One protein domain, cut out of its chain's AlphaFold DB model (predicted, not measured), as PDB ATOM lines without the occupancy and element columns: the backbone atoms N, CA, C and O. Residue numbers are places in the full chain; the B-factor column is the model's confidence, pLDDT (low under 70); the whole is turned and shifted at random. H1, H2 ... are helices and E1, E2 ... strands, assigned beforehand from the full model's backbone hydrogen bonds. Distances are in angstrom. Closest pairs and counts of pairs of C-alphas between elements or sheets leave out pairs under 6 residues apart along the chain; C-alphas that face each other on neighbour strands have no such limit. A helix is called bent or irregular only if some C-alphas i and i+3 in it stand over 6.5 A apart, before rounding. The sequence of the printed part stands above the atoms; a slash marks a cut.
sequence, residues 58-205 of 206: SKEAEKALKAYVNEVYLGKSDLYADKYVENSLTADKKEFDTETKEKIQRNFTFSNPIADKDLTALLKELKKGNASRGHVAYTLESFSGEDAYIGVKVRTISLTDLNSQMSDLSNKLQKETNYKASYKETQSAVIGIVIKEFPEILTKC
ATOM      1  N   SER A  58     126.520 167.541 145.992       88.69
ATOM      2  CA  SER A  58     126.034 167.655 144.609       88.69
ATOM      3  C   SER A  58     127.169 167.863 143.597       88.69
ATOM      4  O   SER A  58     127.085 167.434 142.444       88.69
ATOM      5  N   LYS A  59     128.282 168.464 144.039       90.00
ATOM      6  CA  LYS A  59     129.495 168.629 143.229       90.00
ATOM      7  C   LYS A  59     130.285 167.346 143.019       90.00
ATOM      8  O   LYS A  59     131.073 167.287 142.080       90.00
ATOM      9  N   GLU A  60     130.102 166.340 143.861       93.69
ATOM     10  CA  GLU A  60     130.736 165.034 143.681       93.69
ATOM     11  C   GLU A  60     130.058 164.265 142.551       93.69
ATOM     12  O   GLU A  60     130.750 163.777 141.664       93.69
ATOM     13  N   ALA A  61     128.723 164.288 142.493       93.25
ATOM     14  CA  ALA A  61     127.965 163.699 141.390       93.25
ATOM     15  C   ALA A  61     128.323 164.330 140.029       93.25
ATOM     16  O   ALA A  61     128.536 163.625 139.043       93.25
ATOM     17  N   GLU A  62     128.467 165.661 139.973       94.25
ATOM     18  CA  GLU A  62     128.906 166.362 138.757       94.25
ATOM     19  C   GLU A  62     130.321 165.933 138.321       94.25
ATOM     20  O   GLU A  62     130.567 165.716 137.132       94.25
ATOM     21  N   LYS A  63     131.246 165.757 139.275       95.75
ATOM     22  CA  LYS A  63     132.605 165.257 139.000       95.75
ATOM     23  C   LYS A  63     132.596 163.809 138.521       95.75
ATOM     24  O   LYS A  63     133.295 163.517 137.556       95.75
ATOM     25  N   ALA A  64     131.807 162.939 139.154       96.12
ATOM     26  CA  ALA A  64     131.659 161.538 138.770       96.12
ATOM     27  C   ALA A  64     131.204 161.418 137.311       96.12
ATOM     28  O   ALA A  64     131.879 160.802 136.488       96.12
ATOM     29  N   LEU A  65     130.111 162.102 136.958       96.56
ATOM     30  CA  LEU A  65     129.568 162.070 135.602       96.56
ATOM     31  C   LEU A  65     130.553 162.639 134.574       96.56
ATOM     32  O   LEU A  65     130.707 162.094 133.480       96.56
ATOM     33  N   LYS A  66     131.248 163.727 134.916       96.69
ATOM     34  CA  LYS A  66     132.271 164.308 134.043       96.69
ATOM     35  C   LYS A  66     133.442 163.352 133.816       96.69
ATOM     36  O   LYS A  66     133.874 163.204 132.673       96.69
ATOM     37  N   ALA A  67     133.933 162.705 134.870       97.56
ATOM     38  CA  ALA A  67     135.009 161.727 134.773       97.56
ATOM     39  C   ALA A  67     134.590 160.530 133.911       97.56
ATOM     40  O   ALA A  67     135.313 160.161 132.989       97.56
ATOM     41  N   TYR A  68     133.378 160.012 134.125       97.81
ATOM     42  CA  TYR A  68     132.807 158.943 133.310       97.81
ATOM     43  C   TYR A  68     132.761 159.311 131.820       97.81
ATOM     44  O   TYR A  68     133.266 158.573 130.973       97.81
ATOM     45  N   VAL A  69     132.221 160.490 131.486       97.12
ATOM     46  CA  VAL A  69     132.140 160.955 130.093       97.12
ATOM     47  C   VAL A  69     133.524 161.118 129.463       97.12
ATOM     48  O   VAL A  69     133.722 160.749 128.301       97.12
ATOM     49  N   ASN A  70     134.486 161.650 130.219       96.44
ATOM     50  CA  ASN A  70     135.857 161.819 129.752       96.44
ATOM     51  C   ASN A  70     136.507 160.468 129.417       96.44
ATOM     52  O   ASN A  70     137.026 160.304 128.311       96.44
ATOM     53  N   GLU A  71     136.417 159.491 130.318       96.69
ATOM     54  CA  GLU A  71     137.068 158.186 130.172       96.69
ATOM     55  C   GLU A  71     136.410 157.320 129.085       96.69
ATOM     56  O   GLU A  71     137.088 156.799 128.187       96.69
ATOM     57  N   VAL A  72     135.078 157.201 129.120       96.75
ATOM     58  CA  VAL A  72     134.319 156.294 128.247       96.75
ATOM     59  C   VAL A  72     134.165 156.875 126.844       96.75
ATOM     60  O   VAL A  72     134.505 156.217 125.854       96.75
ATOM     61  N   TYR A  73     133.710 158.126 126.729       95.88
ATOM     62  CA  TYR A  73     133.310 158.700 125.440       95.88
ATOM     63  C   TYR A  73     134.398 159.541 124.779       95.88
ATOM     64  O   TYR A  73     134.538 159.494 123.558       95.88
ATOM     65  N   LEU A  74     135.193 160.288 125.549       95.56
ATOM     66  CA  LEU A  74     136.205 161.201 124.997       95.56
ATOM     67  C   LEU A  74     137.620 160.612 124.984       95.56
ATOM     68  O   LEU A  74     138.516 161.189 124.368       95.56
ATOM     69  N   GLY A  75     137.832 159.460 125.628       94.00
ATOM     70  CA  GLY A  75     139.148 158.826 125.733       94.00
ATOM     71  C   GLY A  75     140.180 159.710 126.437       94.00
ATOM     72  O   GLY A  75     141.367 159.650 126.113       94.00
ATOM     73  N   LYS A  76     139.719 160.558 127.357       94.06
ATOM     74  CA  LYS A  76     140.523 161.498 128.129       94.06
ATOM     75  C   LYS A  76     140.576 161.022 129.574       94.06
ATOM     76  O   LYS A  76     139.531 160.864 130.189       94.06
ATOM     77  N   SER A  77     141.787 160.875 130.108       93.94
ATOM     78  CA  SER A  77     141.937 160.506 131.510       93.94
ATOM     79  C   SER A  77     141.441 161.618 132.438       93.94
ATOM     80  O   SER A  77     141.704 162.802 132.181       93.94
ATOM     81  N   ASP A  78     140.733 161.242 133.501       96.12
ATOM     82  CA  ASP A  78     140.220 162.164 134.511       96.12
ATOM     83  C   ASP A  78     140.645 161.743 135.924       96.12
ATOM     84  O   ASP A  78     140.411 160.621 136.361       96.12
ATOM     85  N   LEU A  79     141.236 162.677 136.674       95.62
ATOM     86  CA  LEU A  79     141.750 162.436 138.028       95.62
ATOM     87  C   LEU A  79     140.668 162.065 139.059       95.62
ATOM     88  O   LEU A  79     140.987 161.681 140.182       95.62
ATOM     89  N   TYR A  80     139.396 162.243 138.708       95.94
ATOM     90  CA  TYR A  80     138.255 161.929 139.557       95.94
ATOM     91  C   TYR A  80     137.652 160.551 139.283       95.94
ATOM     92  O   TYR A  80     136.790 160.133 140.056       95.94
ATOM     93  N   ALA A  81     138.100 159.853 138.235       95.44
ATOM     94  CA  ALA A  81     137.581 158.547 137.840       95.44
ATOM     95  C   ALA A  81     137.673 157.535 138.990       95.44
ATOM     96  O   ALA A  81     136.644 157.103 139.499       95.44
ATOM     97  N   ASP A  82     138.881 157.278 139.497       94.88
ATOM     98  CA  ASP A  82     139.115 156.298 140.570       94.88
ATOM     99  C   ASP A  82     138.441 156.663 141.902       94.88
ATOM    100  O   ASP A  82     138.258 155.811 142.768       94.88
ATOM    101  N   LYS A  83     138.111 157.945 142.098       95.56
ATOM    102  CA  LYS A  83     137.540 158.439 143.354       95.56
ATOM    103  C   LYS A  83     136.015 158.391 143.372       95.56
ATOM    104  O   LYS A  83     135.438 158.151 144.426       95.56
ATOM    105  N   TYR A  84     135.382 158.731 142.255       94.94
ATOM    106  CA  TYR A  84     133.953 159.037 142.222       94.94
ATOM    107  C   TYR A  84     133.160 158.180 141.234       94.94
ATOM    108  O   TYR A  84     131.935 158.262 141.230       94.94
ATOM    109  N   VAL A  85     133.821 157.382 140.391       96.19
ATOM    110  CA  VAL A  85     133.153 156.512 139.421       96.19
ATOM    111  C   VAL A  85     133.297 155.060 139.853       96.19
ATOM    112  O   VAL A  85     134.385 154.500 139.825       96.19
ATOM    113  N   GLU A  86     132.176 154.442 140.216       95.25
ATOM    114  CA  GLU A  86     132.132 153.026 140.608       95.25
ATOM    115  C   GLU A  86     131.840 152.086 139.426       95.25
ATOM    116  O   GLU A  86     132.008 150.871 139.532       95.25
ATOM    117  N   ASN A  87     131.420 152.633 138.277       95.69
ATOM    118  CA  ASN A  87     131.209 151.874 137.047       95.69
ATOM    119  C   ASN A  87     132.483 151.143 136.601       95.69
ATOM    120  O   ASN A  87     133.607 151.619 136.781       95.69
ATOM    121  N   SER A  88     132.308 150.028 135.890       96.62
ATOM    122  CA  SER A  88     133.419 149.355 135.218       96.62
ATOM    123  C   SER A  88     133.832 150.129 133.966       96.62
ATOM    124  O   SER A  88     133.449 149.789 132.848       96.62
ATOM    125  N   LEU A  89     134.664 151.162 134.139       96.31
ATOM    126  CA  LEU A  89     135.151 152.008 133.041       96.31
ATOM    127  C   LEU A  89     135.762 151.198 131.890       96.31
ATOM    128  O   LEU A  89     135.592 151.547 130.725       96.31
ATOM    129  N   THR A  90     136.443 150.093 132.197       95.62
ATOM    130  CA  THR A  90     137.009 149.188 131.189       95.62
ATOM    131  C   THR A  90     135.928 148.492 130.361       95.62
ATOM    132  O   THR A  90     136.072 148.395 129.141       95.62
ATOM    133  N   ALA A  91     134.867 147.992 131.003       97.69
ATOM    134  CA  ALA A  91     133.775 147.316 130.307       97.69
ATOM    135  C   ALA A  91     132.975 148.315 129.466       97.69
ATOM    136  O   ALA A  91     132.822 148.103 128.265       97.69
ATOM    137  N   ASP A  92     132.591 149.441 130.061       98.06
ATOM    138  CA  ASP A  92     131.778 150.472 129.417       98.06
ATOM    139  C   ASP A  92     132.514 151.098 128.224       98.06
ATOM    140  O   ASP A  92     131.950 151.285 127.144       98.06
ATOM    141  N   LYS A  93     133.822 151.354 128.367       97.00
ATOM    142  CA  LYS A  93     134.667 151.807 127.255       97.00
ATOM    143  C   LYS A  93     134.736 150.769 126.142       97.00
ATOM    144  O   LYS A  93     134.654 151.135 124.974       97.00
ATOM    145  N   LYS A  94     134.893 149.487 126.480       97.62
ATOM    146  CA  LYS A  94     134.944 148.406 125.488       97.62
ATOM    147  C   LYS A  94     133.620 148.276 124.737       97.62
ATOM    148  O   LYS A  94     133.645 148.092 123.520       97.62
ATOM    149  N   GLU A  95     132.495 148.364 125.438       98.19
ATOM    150  CA  GLU A  95     131.157 148.332 124.848       98.19
ATOM    151  C   GLU A  95     130.966 149.506 123.887       98.19
ATOM    152  O   GLU A  95     130.749 149.290 122.693       98.19
ATOM    153  N   PHE A  96     131.199 150.736 124.357       97.81
ATOM    154  CA  PHE A  96     131.112 151.932 123.523       97.81
ATOM    155  C   PHE A  96     132.034 151.868 122.296       97.81
ATOM    156  O   PHE A  96     131.618 152.197 121.179       97.81
ATOM    157  N   ASP A  97     133.286 151.442 122.485       97.69
ATOM    158  CA  ASP A  97     134.256 151.323 121.399       97.69
ATOM    159  C   ASP A  97     133.806 150.283 120.370       97.69
ATOM    160  O   ASP A  97     133.948 150.506 119.168       97.69
ATOM    161  N   THR A  98     133.228 149.169 120.817       98.06
ATOM    162  CA  THR A  98     132.709 148.119 119.934       98.06
ATOM    163  C   THR A  98     131.535 148.638 119.113       98.06
ATOM    164  O   THR A  98     131.606 148.632 117.882       98.06
ATOM    165  N   GLU A  99     130.505 149.183 119.762       97.50
ATOM    166  CA  GLU A  99     129.325 149.708 119.068       97.50
ATOM    167  C   GLU A  99     129.675 150.828 118.085       97.50
ATOM    168  O   GLU A  99     129.123 150.913 116.982       97.50
ATOM    169  N   THR A 100     130.604 151.706 118.468       95.12
ATOM    170  CA  THR A 100     131.011 152.824 117.618       95.12
ATOM    171  C   THR A 100     131.808 152.334 116.416       95.12
ATOM    172  O   THR A 100     131.531 152.765 115.295       95.12
ATOM    173  N   LYS A 101     132.745 151.395 116.602       95.31
ATOM    174  CA  LYS A 101     133.475 150.773 115.488       95.31
ATOM    175  C   LYS A 101     132.533 150.058 114.528       95.31
ATOM    176  O   LYS A 101     132.699 150.197 113.322       95.31
ATOM    177  N   GLU A 102     131.514 149.364 115.024       94.19
ATOM    178  CA  GLU A 102     130.507 148.737 114.168       94.19
ATOM    179  C   GLU A 102     129.680 149.758 113.376       94.19
ATOM    180  O   GLU A 102     129.399 149.549 112.194       94.19
ATOM    181  N   LYS A 103     129.293 150.881 113.996       91.56
ATOM    182  CA  LYS A 103     128.601 151.977 113.299       91.56
ATOM    183  C   LYS A 103     129.490 152.597 112.220       91.56
ATOM    184  O   LYS A 103     129.010 152.822 111.111       91.56
ATOM    185  N   ILE A 104     130.771 152.830 112.512       89.62
ATOM    186  CA  ILE A 104     131.757 153.285 111.519       89.62
ATOM    187  C   ILE A 104     131.840 152.258 110.389       89.62
ATOM    188  O   ILE A 104     131.626 152.613 109.235       89.62
ATOM    189  N   GLN A 105     132.048 150.981 110.709       90.25
ATOM    190  CA  GLN A 105     132.121 149.907 109.725       90.25
ATOM    191  C   GLN A 105     130.909 149.947 108.791       90.25
ATOM    192  O   GLN A 105     131.085 150.109 107.588       90.25
ATOM    193  N   ARG A 106     129.682 149.906 109.325       87.38
ATOM    194  CA  ARG A 106     128.447 149.919 108.521       87.38
ATOM    195  C   ARG A 106     128.323 151.138 107.607       87.38
ATOM    196  O   ARG A 106     127.900 150.974 106.470       87.38
ATOM    197  N   ASN A 107     128.721 152.323 108.068       81.31
ATOM    198  CA  ASN A 107     128.625 153.552 107.274       81.31
ATOM    199  C   ASN A 107     129.710 153.673 106.191       81.31
ATOM    200  O   ASN A 107     129.508 154.390 105.216       81.31
ATOM    201  N   PHE A 108     130.843 152.982 106.340       76.44
ATOM    202  CA  PHE A 108     131.937 153.013 105.365       76.44
ATOM    203  C   PHE A 108     131.930 151.840 104.371       76.44
ATOM    204  O   PHE A 108     132.576 151.922 103.324       76.44
ATOM    205  N   THR A 109     131.236 150.733 104.655       63.72
ATOM    206  CA  THR A 109     131.246 149.576 103.744       63.72
ATOM    207  C   THR A 109     130.247 149.698 102.598       63.72
ATOM    208  O   THR A 109     129.058 149.460 102.778       63.72
ATOM    209  N   PHE A 110     130.769 149.903 101.385       61.91
ATOM    210  CA  PHE A 110     130.083 149.569 100.129       61.91
ATOM    211  C   PHE A 110     130.642 148.302  99.450       61.91
ATOM    212  O   PHE A 110     130.073 147.857  98.454       61.91
ATOM    213  N   SER A 111     131.761 147.708  99.912       57.16
ATOM    214  CA  SER A 111     132.266 146.438  99.324       57.16
ATOM    215  C   SER A 111     133.317 145.648 100.124       57.16
ATOM    216  O   SER A 111     133.362 144.435  99.957       57.16
ATOM    217  N   ASN A 112     134.166 146.275 100.955       73.25
ATOM    218  CA  ASN A 112     135.233 145.582 101.703       73.25
ATOM    219  C   ASN A 112     135.270 146.023 103.179       73.25
ATOM    220  O   ASN A 112     135.233 147.229 103.428       73.25
ATOM    221  N   PRO A 113     135.372 145.091 104.146       84.44
ATOM    222  CA  PRO A 113     135.464 145.431 105.564       84.44
ATOM    223  C   PRO A 113     136.745 146.218 105.872       84.44
ATOM    224  O   PRO A 113     137.796 145.962 105.283       84.44
ATOM    225  N   ILE A 114     136.658 147.164 106.810       88.38
ATOM    226  CA  ILE A 114     137.816 147.899 107.324       88.38
ATOM    227  C   ILE A 114     138.473 147.018 108.392       88.38
ATOM    228  O   ILE A 114     137.789 146.377 109.190       88.38
ATOM    229  N   ALA A 115     139.804 146.959 108.417       91.06
ATOM    230  CA  ALA A 115     140.506 146.194 109.440       91.06
ATOM    231  C   ALA A 115     140.285 146.807 110.836       91.06
ATOM    232  O   ALA A 115     140.271 148.027 110.996       91.06
ATOM    233  N   ASP A 116     140.189 145.971 111.875       93.62
ATOM    234  CA  ASP A 116     139.910 146.432 113.247       93.62
ATOM    235  C   ASP A 116     140.934 147.460 113.766       93.62
ATOM    236  O   ASP A 116     140.572 148.417 114.454       93.62
ATOM    237  N   LYS A 117     142.206 147.319 113.369       94.50
ATOM    238  CA  LYS A 117     143.261 148.294 113.688       94.50
ATOM    239  C   LYS A 117     142.940 149.698 113.156       94.50
ATOM    240  O   LYS A 117     143.206 150.684 113.838       94.50
ATOM    241  N   ASP A 118     142.342 149.782 111.969       92.94
ATOM    242  CA  ASP A 118     142.050 151.041 111.290       92.94
ATOM    243  C   ASP A 118     140.758 151.643 111.854       92.94
ATOM    244  O   ASP A 118     140.715 152.837 112.133       92.94
ATOM    245  N   LEU A 119     139.748 150.815 112.159       94.75
ATOM    246  CA  LEU A 119     138.566 151.240 112.924       94.75
ATOM    247  C   LEU A 119     138.953 151.804 114.299       94.75
ATOM    248  O   LEU A 119     138.427 152.829 114.729       94.75
ATOM    249  N   THR A 120     139.903 151.158 114.974       95.56
ATOM    250  CA  THR A 120     140.432 151.613 116.266       95.56
ATOM    251  C   THR A 120     141.172 152.947 116.129       95.56
ATOM    252  O   THR A 120     140.991 153.835 116.964       95.56
ATOM    253  N   ALA A 121     141.961 153.131 115.067       94.44
ATOM    254  CA  ALA A 121     142.634 154.398 114.784       94.44
ATOM    255  C   ALA A 121     141.637 155.533 114.477       94.44
ATOM    256  O   ALA A 121     141.742 156.610 115.064       94.44
ATOM    257  N   LEU A 122     140.632 155.276 113.632       93.88
ATOM    258  CA  LEU A 122     139.557 156.225 113.317       93.88
ATOM    259  C   LEU A 122     138.808 156.663 114.578       93.88
ATOM    260  O   LEU A 122     138.649 157.858 114.831       93.88
ATOM    261  N   LEU A 123     138.387 155.700 115.403       95.88
ATOM    262  CA  LEU A 123     137.693 155.982 116.657       95.88
ATOM    263  C   LEU A 123     138.555 156.825 117.603       95.88
ATOM    264  O   LEU A 123     138.063 157.785 118.194       95.88
ATOM    265  N   LYS A 124     139.845 156.503 117.730       95.44
ATOM    266  CA  LYS A 124     140.776 157.267 118.567       95.44
ATOM    267  C   LYS A 124     140.861 158.732 118.134       95.44
ATOM    268  O   LYS A 124     140.800 159.620 118.983       95.44
ATOM    269  N   GLU A 125     140.976 158.993 116.835       94.19
ATOM    270  CA  GLU A 125     141.039 160.360 116.309       94.19
ATOM    271  C   GLU A 125     139.697 161.091 116.438       94.19
ATOM    272  O   GLU A 125     139.684 162.271 116.791       94.19
ATOM    273  N   LEU A 126     138.565 160.397 116.277       94.44
ATOM    274  CA  LEU A 126     137.240 160.965 116.540       94.44
ATOM    275  C   LEU A 126     137.083 161.373 118.013       94.44
ATOM    276  O   LEU A 126     136.661 162.494 118.303       94.44
ATOM    277  N   LYS A 127     137.471 160.497 118.947       95.81
ATOM    278  CA  LYS A 127     137.468 160.782 120.390       95.81
ATOM    279  C   LYS A 127     138.340 161.990 120.720       95.81
ATOM    280  O   LYS A 127     137.873 162.924 121.364       95.81
ATOM    281  N   LYS A 128     139.571 162.027 120.206       93.88
ATOM    282  CA  LYS A 128     140.504 163.151 120.378       93.88
ATOM    283  C   LYS A 128     139.964 164.456 119.784       93.88
ATOM    284  O   LYS A 128     140.093 165.522 120.391       93.88
ATOM    285  N   GLY A 129     139.345 164.385 118.610       93.62
ATOM    286  CA  GLY A 129     138.665 165.512 117.988       93.62
ATOM    287  C   GLY A 129     137.540 166.046 118.877       93.62
ATOM    288  O   GLY A 129     137.511 167.236 119.181       93.62
ATOM    289  N   ASN A 130     136.666 165.170 119.371       95.06
ATOM    290  CA  ASN A 130     135.576 165.546 120.273       95.06
ATOM    291  C   ASN A 130     136.083 166.073 121.622       95.06
ATOM    292  O   ASN A 130     135.523 167.027 122.149       95.06
ATOM    293  N   ALA A 131     137.170 165.522 122.159       94.06
ATOM    294  CA  ALA A 131     137.777 165.997 123.399       94.06
ATOM    295  C   ALA A 131     138.387 167.407 123.276       94.06
ATOM    296  O   ALA A 131     138.501 168.111 124.278       94.06
ATOM    297  N   SER A 132     138.809 167.804 122.069       92.50
ATOM    298  CA  SER A 132     139.480 169.088 121.813       92.50
ATOM    299  C   SER A 132     138.554 170.173 121.266       92.50
ATOM    300  O   SER A 132     138.701 171.331 121.645       92.50
ATOM    301  N   ARG A 133     137.619 169.817 120.379       92.12
ATOM    302  CA  ARG A 133     136.706 170.757 119.704       92.12
ATOM    303  C   ARG A 133     135.248 170.599 120.109       92.12
ATOM    304  O   ARG A 133     134.458 171.516 119.905       92.12
ATOM    305  N   GLY A 134     134.886 169.445 120.660       91.94
ATOM    306  CA  GLY A 134     133.558 169.233 121.206       91.94
ATOM    307  C   GLY A 134     133.339 170.036 122.485       91.94
ATOM    308  O   GLY A 134     134.245 170.648 123.055       91.94
ATOM    309  N   HIS A 135     132.099 170.025 122.954       94.19
ATOM    310  CA  HIS A 135     131.712 170.686 124.187       94.19
ATOM    311  C   HIS A 135     130.674 169.847 124.922       94.19
ATOM    312  O   HIS A 135     129.664 169.456 124.338       94.19
ATOM    313  N   VAL A 136     130.908 169.606 126.210       95.69
ATOM    314  CA  VAL A 136     129.935 168.972 127.100       95.69
ATOM    315  C   VAL A 136     129.617 169.949 128.222       95.69
ATOM    316  O   VAL A 136     130.507 170.339 128.979       95.69
ATOM    317  N   ALA A 137     128.355 170.359 128.300       96.12
ATOM    318  CA  ALA A 137     127.838 171.191 129.375       96.12
ATOM    319  C   ALA A 137     127.007 170.337 130.335       96.12
ATOM    320  O   ALA A 137     126.155 169.560 129.898       96.12
ATOM    321  N   TYR A 138     127.247 170.521 131.632       96.31
ATOM    322  CA  TYR A 138     126.564 169.821 132.715       96.31
ATOM    323  C   TYR A 138     125.723 170.821 133.504       96.31
ATOM    324  O   TYR A 138     126.207 171.895 133.859       96.31
ATOM    325  N   THR A 139     124.466 170.478 133.763       95.94
ATOM    326  CA  THR A 139     123.551 171.289 134.574       95.94
ATOM    327  C   THR A 139     122.967 170.411 135.666       95.94
ATOM    328  O   THR A 139     122.254 169.463 135.363       95.94
ATOM    329  N   LEU A 140     123.267 170.706 136.932       93.81
ATOM    330  CA  LEU A 140     122.608 170.038 138.051       93.81
ATOM    331  C   LEU A 140     121.143 170.491 138.106       93.81
ATOM    332  O   LEU A 140     120.873 171.663 138.368       93.81
ATOM    333  N   GLU A 141     120.218 169.569 137.862       93.62
ATOM    334  CA  GLU A 141     118.779 169.840 137.862       93.62
ATOM    335  C   GLU A 141     118.170 169.585 139.242       93.62
ATOM    336  O   GLU A 141     117.402 170.403 139.747       93.62
ATOM    337  N   SER A 142     118.543 168.475 139.884       89.50
ATOM    338  CA  SER A 142     118.154 168.185 141.265       89.50
ATOM    339  C   SER A 142     119.152 167.262 141.967       89.50
ATOM    340  O   SER A 142     119.934 166.563 141.322       89.50
ATOM    341  N   PHE A 143     119.137 167.289 143.300       87.31
ATOM    342  CA  PHE A 143     119.944 166.427 144.160       87.31
ATOM    343  C   PHE A 143     119.149 166.074 145.422       87.31
ATOM    344  O   PHE A 143     118.682 166.982 146.112       87.31
ATOM    345  N   SER A 144     118.988 164.783 145.712       83.31
ATOM    346  CA  SER A 144     118.256 164.277 146.885       83.31
ATOM    347  C   SER A 144     119.164 163.906 148.064       83.31
ATOM    348  O   SER A 144     118.665 163.503 149.109       83.31
ATOM    349  N   GLY A 145     120.486 164.045 147.917       81.56
ATOM    350  CA  GLY A 145     121.480 163.569 148.886       81.56
ATOM    351  C   GLY A 145     122.132 162.253 148.464       81.56
ATOM    352  O   GLY A 145     123.334 162.089 148.657       81.56
ATOM    353  N   GLU A 146     121.359 161.371 147.832       84.88
ATOM    354  CA  GLU A 146     121.825 160.083 147.297       84.88
ATOM    355  C   GLU A 146     121.825 160.087 145.766       84.88
ATOM    356  O   GLU A 146     122.803 159.672 145.149       84.88
ATOM    357  N   ASP A 147     120.787 160.664 145.153       89.00
ATOM    358  CA  ASP A 147     120.637 160.729 143.702       89.00
ATOM    359  C   ASP A 147     120.805 162.159 143.188       89.00
ATOM    360  O   ASP A 147     120.291 163.122 143.768       89.00
ATOM    361  N   ALA A 148     121.477 162.299 142.046       93.38
ATOM    362  CA  ALA A 148     121.571 163.550 141.304       93.38
ATOM    363  C   ALA A 148     120.988 163.381 139.900       93.38
ATOM    364  O   ALA A 148     121.339 162.450 139.179       93.38
ATOM    365  N   TYR A 149     120.168 164.340 139.481       95.00
ATOM    366  CA  TYR A 149     119.758 164.480 138.088       95.00
ATOM    367  C   TYR A 149     120.587 165.593 137.462       95.00
ATOM    368  O   TYR A 149     120.526 166.748 137.892       95.00
ATOM    369  N   ILE A 150     121.399 165.232 136.470       96.44
ATOM    370  CA  ILE A 150     122.301 166.155 135.787       96.44
ATOM    371  C   ILE A 150     121.969 166.138 134.299       96.44
ATOM    372  O   ILE A 150     122.177 165.136 133.614       96.44
ATOM    373  N   GLY A 151     121.487 167.268 133.792       96.50
ATOM    374  CA  GLY A 151     121.292 167.487 132.367       96.50
ATOM    375  C   GLY A 151     122.639 167.568 131.650       96.50
ATOM    376  O   GLY A 151     123.514 168.351 132.037       96.50
ATOM    377  N   VAL A 152     122.802 166.776 130.588       96.88
ATOM    378  CA  VAL A 152     124.020 166.739 129.764       96.88
ATOM    379  C   VAL A 152     123.704 167.253 128.368       96.88
ATOM    380  O   VAL A 152     122.914 166.660 127.634       96.88
ATOM    381  N   LYS A 153     124.353 168.348 127.970       96.81
ATOM    382  CA  LYS A 153     124.256 168.894 126.613       96.81
ATOM    383  C   LYS A 153     125.578 168.714 125.888       96.81
ATOM    384  O   LYS A 153     126.587 169.298 126.278       96.81
ATOM    385  N   VAL A 154     125.550 167.935 124.811       94.31
ATOM    386  CA  VAL A 154     126.739 167.560 124.040       94.31
ATOM    387  C   VAL A 154     126.745 168.273 122.688       94.31
ATOM    388  O   VAL A 154     125.721 168.363 122.011       94.31
ATOM    389  N   ARG A 155     127.915 168.764 122.288       93.69
ATOM    390  CA  ARG A 155     128.264 169.134 120.915       93.69
ATOM    391  C   ARG A 155     129.499 168.335 120.517       93.69
ATOM    392  O   ARG A 155     130.516 168.405 121.204       93.69
ATOM    393  N   THR A 156     129.398 167.579 119.436       92.56
ATOM    394  CA  THR A 156     130.488 166.778 118.863       92.56
ATOM    395  C   THR A 156     130.770 167.241 117.446       92.56
ATOM    396  O   THR A 156     129.918 167.885 116.842       92.56
ATOM    397  N   ILE A 157     131.916 166.832 116.910       91.25
ATOM    398  CA  ILE A 157     132.251 167.015 115.500       91.25
ATOM    399  C   ILE A 157     131.149 166.400 114.629       91.25
ATOM    400  O   ILE A 157     130.858 165.206 114.763       91.25
ATOM    401  N   SER A 158     130.557 167.187 113.729       88.56
ATOM    402  CA  SER A 158     129.624 166.677 112.724       88.56
ATOM    403  C   SER A 158     130.361 165.961 111.600       88.56
ATOM    404  O   SER A 158     131.245 166.518 110.963       88.56
ATOM    405  N   LEU A 159     129.955 164.735 111.283       86.62
ATOM    406  CA  LEU A 159     130.478 163.995 110.129       86.62
ATOM    407  C   LEU A 159     129.587 164.132 108.885       86.62
ATOM    408  O   LEU A 159     129.720 163.343 107.953       86.62
ATOM    409  N   THR A 160     128.674 165.106 108.846       85.25
ATOM    410  CA  THR A 160     127.736 165.294 107.722       85.25
ATOM    411  C   THR A 160     128.444 165.519 106.389       85.25
ATOM    412  O   THR A 160     128.025 164.973 105.370       85.25
ATOM    413  N   ASP A 161     129.560 166.249 106.400       84.25
ATOM    414  CA  ASP A 161     130.281 166.624 105.177       84.25
ATOM    415  C   ASP A 161     131.241 165.530 104.697       84.25
ATOM    416  O   ASP A 161     131.769 165.596 103.584       84.25
ATOM    417  N   LEU A 162     131.453 164.492 105.512       85.00
ATOM    418  CA  LEU A 162     132.367 163.393 105.213       85.00
ATOM    419  C   LEU A 162     131.984 162.681 103.912       85.00
ATOM    420  O   LEU A 162     132.852 162.383 103.097       85.00
ATOM    421  N   ASN A 163     130.687 162.464 103.678       83.75
ATOM    422  CA  ASN A 163     130.212 161.804 102.462       83.75
ATOM    423  C   ASN A 163     130.515 162.625 101.195       83.75
ATOM    424  O   ASN A 163     130.885 162.062 100.162       83.75
ATOM    425  N   SER A 164     130.405 163.956 101.272       86.12
ATOM    426  CA  SER A 164     130.773 164.837 100.158       86.12
ATOM    427  C   SER A 164     132.277 164.781  99.903       86.12
ATOM    428  O   SER A 164     132.699 164.559  98.772       86.12
ATOM    429  N   GLN A 165     133.088 164.872 100.962       85.56
ATOM    430  CA  GLN A 165     134.548 164.781 100.858       85.56
ATOM    431  C   GLN A 165     135.000 163.438 100.258       85.56
ATOM    432  O   GLN A 165     135.884 163.399  99.403       85.56
ATOM    433  N   MET A 166     134.353 162.332 100.639       86.75
ATOM    434  CA  MET A 166     134.594 161.012 100.044       86.75
ATOM    435  C   MET A 166     134.205 160.956  98.562       86.75
ATOM    436  O   MET A 166     134.926 160.361  97.758       86.75
ATOM    437  N   SER A 167     133.092 161.586  98.187       87.31
ATOM    438  CA  SER A 167     132.629 161.651  96.796       87.31
ATOM    439  C   SER A 167     133.591 162.454  95.916       87.31
ATOM    440  O   SER A 167     133.925 162.025  94.810       87.31
ATOM    441  N   ASP A 168     134.109 163.573  96.423       90.12
ATOM    442  CA  ASP A 168     135.100 164.396  95.725       90.12
ATOM    443  C   ASP A 168     136.420 163.642  95.516       90.12
ATOM    444  O   ASP A 168     136.976 163.655  94.413       90.12
ATOM    445  N   LEU A 169     136.886 162.912  96.537       89.75
ATOM    446  CA  LEU A 169     138.051 162.027  96.431       89.75
ATOM    447  C   LEU A 169     137.836 160.929  95.382       89.75
ATOM    448  O   LEU A 169     138.719 160.681  94.560       89.75
ATOM    449  N   SER A 170     136.656 160.305  95.367       89.75
ATOM    450  CA  SER A 170     136.302 159.277  94.382       89.75
ATOM    451  C   SER A 170     136.363 159.821  92.952       89.75
ATOM    452  O   SER A 170     137.015 159.235  92.084       89.75
ATOM    453  N   ASN A 171     135.762 160.991  92.717       91.44
ATOM    454  CA  ASN A 171     135.773 161.659  91.417       91.44
ATOM    455  C   ASN A 171     137.187 162.048  90.970       91.44
ATOM    456  O   ASN A 171     137.516 161.924  89.787       91.44
ATOM    457  N   LYS A 172     138.027 162.516  91.899       92.12
ATOM    458  CA  LYS A 172     139.427 162.852  91.625       92.12
ATOM    459  C   LYS A 172     140.220 161.617  91.186       92.12
ATOM    460  O   LYS A 172     140.843 161.656  90.129       92.12
ATOM    461  N   LEU A 173     140.128 160.513  91.929       91.31
ATOM    462  CA  LEU A 173     140.813 159.258  91.597       91.31
ATOM    463  C   LEU A 173     140.348 158.675  90.255       91.31
ATOM    464  O   LEU A 173     141.157 158.188  89.465       91.31
ATOM    465  N   GLN A 174     139.051 158.761  89.954       90.00
ATOM    466  CA  GLN A 174     138.531 158.326  88.658       90.00
ATOM    467  C   GLN A 174     139.108 159.153  87.503       90.00
ATOM    468  O   GLN A 174     139.535 158.592  86.497       90.00
ATOM    469  N   LYS A 175     139.211 160.477  87.657       92.12
ATOM    470  CA  LYS A 175     139.861 161.337  86.655       92.12
ATOM    471  C   LYS A 175     141.343 160.996  86.480       92.12
ATOM    472  O   LYS A 175     141.797 160.858  85.350       92.12
ATOM    473  N   GLU A 176     142.079 160.813  87.575       92.19
ATOM    474  CA  GLU A 176     143.513 160.475  87.551       92.19
ATOM    475  C   GLU A 176     143.793 159.116  86.890       92.19
ATOM    476  O   GLU A 176     144.814 158.938  86.227       92.19
ATOM    477  N   THR A 177     142.863 158.169  87.006       89.38
ATOM    478  CA  THR A 177     142.965 156.846  86.370       89.38
ATOM    479  C   THR A 177     142.388 156.804  84.953       89.38
ATOM    480  O   THR A 177     142.320 155.727  84.356       89.38
ATOM    481  N   ASN A 178     141.977 157.945  84.383       90.62
ATOM    482  CA  ASN A 178     141.235 158.014  83.118       90.62
ATOM    483  C   ASN A 178     140.015 157.076  83.101       90.62
ATOM    484  O   ASN A 178     139.735 156.434  82.088       90.62
ATOM    485  N   TYR A 179     139.322 156.967  84.236       87.69
ATOM    486  CA  TYR A 179     138.136 156.136  84.441       87.69
ATOM    487  C   TYR A 179     138.364 154.637  84.186       87.69
ATOM    488  O   TYR A 179     137.428 153.899  83.881       87.69
ATOM    489  N   LYS A 180     139.617 154.176  84.289       91.31
ATOM    490  CA  LYS A 180     139.984 152.765  84.097       91.31
ATOM    491  C   LYS A 180     139.841 151.933  85.368       91.31
ATOM    492  O   LYS A 180     139.747 150.714  85.269       91.31
ATOM    493  N   ALA A 181     139.856 152.567  86.541       87.19
ATOM    494  CA  ALA A 181     139.683 151.869  87.805       87.19
ATOM    495  C   ALA A 181     138.225 151.431  87.983       87.19
ATOM    496  O   ALA A 181     137.283 152.201  87.770       87.19
ATOM    497  N   SER A 182     138.026 150.196  88.434       88.56
ATOM    498  CA  SER A 182     136.697 149.731  88.814       88.56
ATOM    499  C   SER A 182     136.150 150.543  89.990       88.56
ATOM    500  O   SER A 182     136.888 151.149  90.779       88.56
ATOM    501  N   TYR A 183     134.827 150.509  90.159       84.12
ATOM    502  CA  TYR A 183     134.176 151.102  91.326       84.12
ATOM    503  C   TYR A 183     134.775 150.570  92.637       84.12
ATOM    504  O   TYR A 183     135.094 151.346  93.533       84.12
ATOM    505  N   LYS A 184     135.008 149.253  92.726       85.19
ATOM    506  CA  LYS A 184     135.552 148.604  93.926       85.19
ATOM    507  C   LYS A 184     136.981 149.056  94.247       85.19
ATOM    508  O   LYS A 184     137.289 149.304  95.415       85.19
ATOM    509  N   GLU A 185     137.843 149.163  93.237       87.62
ATOM    510  CA  GLU A 185     139.217 149.661  93.400       87.62
ATOM    511  C   GLU A 185     139.216 151.123  93.848       87.62
ATOM    512  O   GLU A 185     139.897 151.473  94.810       87.62
ATOM    513  N   THR A 186     138.375 151.947  93.219       88.19
ATOM    514  CA  THR A 186     138.220 153.362  93.574       88.19
ATOM    515  C   THR A 186     137.747 153.517  95.018       88.19
ATOM    516  O   THR A 186     138.364 154.250  95.784       88.19
ATOM    517  N   GLN A 187     136.696 152.803  95.431       85.44
ATOM    518  CA  GLN A 187     136.180 152.877  96.804       85.44
ATOM    519  C   GLN A 187     137.207 152.398  97.834       85.44
ATOM    520  O   GLN A 187     137.375 153.023  98.877       85.44
ATOM    521  N   SER A 188     137.941 151.324  97.528       86.38
ATOM    522  CA  SER A 188     139.000 150.828  98.415       86.38
ATOM    523  C   SER A 188     140.122 151.861  98.582       86.38
ATOM    524  O   SER A 188     140.599 152.070  99.698       86.38
ATOM    525  N   ALA A 189     140.503 152.549  97.503       89.19
ATOM    526  CA  ALA A 189     141.480 153.633  97.552       89.19
ATOM    527  C   ALA A 189     140.965 154.848  98.344       89.19
ATOM    528  O   ALA A 189     141.692 155.359  99.194       89.19
ATOM    529  N   VAL A 190     139.707 155.266  98.139       89.50
ATOM    530  CA  VAL A 190     139.079 156.359  98.910       89.50
ATOM    531  C   VAL A 190     139.086 156.043 100.403       89.50
ATOM    532  O   VAL A 190     139.522 156.876 101.191       89.50
ATOM    533  N   ILE A 191     138.663 154.840 100.803       87.88
ATOM    534  CA  ILE A 191     138.665 154.426 102.215       87.88
ATOM    535  C   ILE A 191     140.085 154.478 102.793       87.88
ATOM    536  O   ILE A 191     140.278 155.012 103.884       87.88
ATOM    537  N   GLY A 192     141.086 153.986 102.057       88.69
ATOM    538  CA  GLY A 192     142.489 154.056 102.476       88.69
ATOM    539  C   GLY A 192     142.984 155.491 102.687       88.69
ATOM    540  O   GLY A 192     143.680 155.763 103.667       88.69
ATOM    541  N   ILE A 193     142.588 156.421 101.811       90.62
ATOM    542  CA  ILE A 193     142.896 157.851 101.954       90.62
ATOM    543  C   ILE A 193     142.189 158.429 103.178       90.62
ATOM    544  O   ILE A 193     142.847 159.059 104.000       90.62
ATOM    545  N   VAL A 194     140.888 158.168 103.353       89.38
ATOM    546  CA  VAL A 194     140.138 158.674 104.512       89.38
ATOM    547  C   VAL A 194     140.759 158.193 105.814       89.38
ATOM    548  O   VAL A 194     140.927 159.003 106.711       89.38
ATOM    549  N   ILE A 195     141.149 156.921 105.924       89.25
ATOM    550  CA  ILE A 195     141.816 156.392 107.123       89.25
ATOM    551  C   ILE A 195     143.122 157.144 107.404       89.25
ATOM    552  O   ILE A 195     143.385 157.524 108.545       89.25
ATOM    553  N   LYS A 196     143.930 157.381 106.367       90.94
ATOM    554  CA  LYS A 196     145.226 158.057 106.489       90.94
ATOM    555  C   LYS A 196     145.087 159.543 106.838       90.94
ATOM    556  O   LYS A 196     145.876 160.062 107.622       90.94
ATOM    557  N   GLU A 197     144.106 160.215 106.250       91.19
ATOM    558  CA  GLU A 197     143.911 161.668 106.337       91.19
ATOM    559  C   GLU A 197     142.795 162.058 107.313       91.19
ATOM    560  O   GLU A 197     142.470 163.237 107.451       91.19
ATOM    561  N   PHE A 198     142.231 161.090 108.046       90.44
ATOM    562  CA  PHE A 198     141.107 161.308 108.953       90.44
ATOM    563  C   PHE A 198     141.326 162.461 109.941       90.44
ATOM    564  O   PHE A 198     140.414 163.275 110.087       90.44
ATOM    565  N   PRO A 199     142.507 162.617 110.581       89.38
ATOM    566  CA  PRO A 199     142.750 163.753 111.466       89.38
ATOM    567  C   PRO A 199     142.551 165.107 110.780       89.38
ATOM    568  O   PRO A 199     141.971 166.008 111.383       89.38
ATOM    569  N   GLU A 200     142.997 165.250 109.528       88.56
ATOM    570  CA  GLU A 200     142.832 166.476 108.746       88.56
ATOM    571  C   GLU A 200     141.378 166.650 108.300       88.56
ATOM    572  O   GLU A 200     140.821 167.736 108.453       88.56
ATOM    573  N   ILE A 201     140.732 165.584 107.823       86.75
ATOM    574  CA  ILE A 201     139.307 165.590 107.451       86.75
ATOM    575  C   ILE A 201     138.453 166.078 108.622       86.75
ATOM    576  O   ILE A 201     137.619 166.965 108.457       86.75
ATOM    577  N   LEU A 202     138.723 165.579 109.832       87.06
ATOM    578  CA  LEU A 202     138.019 166.002 111.036       87.06
ATOM    579  C   LEU A 202     138.161 167.508 111.304       87.06
ATOM    580  O   LEU A 202     137.260 168.078 111.910       87.06
ATOM    581  N   THR A 203     139.253 168.172 110.900       84.31
ATOM    582  CA  THR A 203     139.403 169.634 111.088       84.31
ATOM    583  C   THR A 203     138.453 170.455 110.223       84.31
ATOM    584  O   THR A 203     138.144 171.590 110.576       84.31
ATOM    585  N   LYS A 204     137.975 169.878 109.117       81.25
ATOM    586  CA  LYS A 204     137.017 170.497 108.191       81.25
ATOM    587  C   LYS A 204     135.568 170.242 108.620       81.25
ATOM    588  O   LYS A 204     134.653 170.831 108.060       81.25
ATOM    589  N   CYS A 205     135.380 169.385 109.619       75.38
ATOM    590  CA  CYS A 205     134.108 169.015 110.211       75.38
ATOM    591  C   CYS A 205     133.863 169.823 111.503       75.38
ATOM    592  O   CYS A 205     134.749 169.879 112.366       75.38
TER     593      CYS A 205
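AT A GLANCE: This is residues 58 to 205 of the 206 residues of the protein "DUF5105 domain-containing protein" of Listeria grayi DSM 20601 (UniProt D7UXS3). The model is a loose rod with H4 crossing its middle: at one end H1 lies beside the two-stranded hairpin E1 and E2, with the short H2 packed on H1, and at the other end H5 and H6 pack on each other at a slant. H3 runs lengthwise along the rod from H1 past H4, and the last part of H6 packs on H4. The printed part has 148 residues with six named helices and two named strands, in the order H1, H2, H3, H4, E1, E2, H5, H6; the sheet, in the order E1, E2, is antiparallel and the class is mostly helix. The whole is loose, with a radius of gyration of the C-alphas of 19.4 A, and spans 69 by 26 by 21 A.

IN THESE COORDINATES: H1, residues 58 to 74, begins with C-alpha 58 at (126.034, 167.655, 144.609) and is 23.0 A long. H2 is residues 81 to 84, and H3, residues 89 to 108, is 27.9 A long. H4, residues 116 to 133, is 25.4 A long and begins with C-alpha 116 at (139.910, 146.432, 113.247). E1, residues 135 to 143, is 23.6 A long, and E2, residues 148 to 155, is 22.2 A long. H5, residues 162 to 176, is 21.1 A long. H6, residues 183 to 203, is 27.6 A long and ends with C-alpha 203 at (139.403, 169.634, 111.088); it is irregular, with C-alphas 196 and 199 8.0 A apart, and has a kink of 73 degrees near residue 197.

HOW THE PARTS SIT: H1 touches H2, the closest C-alphas being those of Ala 64 and Tyr 84, 4.8 A apart. Residues 68 to 73 of H1 touch residues 89 to 96 of H3 at a steep tilt of 44 degrees, the same way, closest at the C-alphas of Val 72 and Lys 93, 4.6 A. H3 and H4 touch about perpendicular, at 75 degrees, closest at the C-alphas of Lys 101 and Leu 119, 5.7 A. H1 also touches H4, closest at the C-alphas of Leu 74 and Lys 127, 4.8 A. E1 and E2 form a hairpin at 163 degrees; N 137 and O 153 are 2.9 A apart and N 151 and O 139 2.8 A, within hydrogen-bond range. The closest C-alphas of H1 and E1 are those of Ser 58 and Phe 143, 6.2 A apart. H5 and H6 touch at a steep tilt of 51 degrees, opposite ways, closest at the C-alphas of Ser 170 and Val 190, 6.1 A. Residues 195 to 202 of H6 touch H4 at a shallow tilt of 31 degrees, the same way, closest at the C-alphas of Glu 125 and Pro 199, 6.2 A. H1 and H5 are apart. Every O i to N i+4 pair is within hydrogen-bond range in H1, H3, H4 and H5, against 14 of 17 in H6; H2 is too short for such a pair.

THE WHOLE: The two C-alphas farthest apart are those of Gly 145 and Asn 178, 68.9 A. The printed part has no cut and no long link. Its mean pLDDT is 91.1, and residues 109 to 111 are under 70.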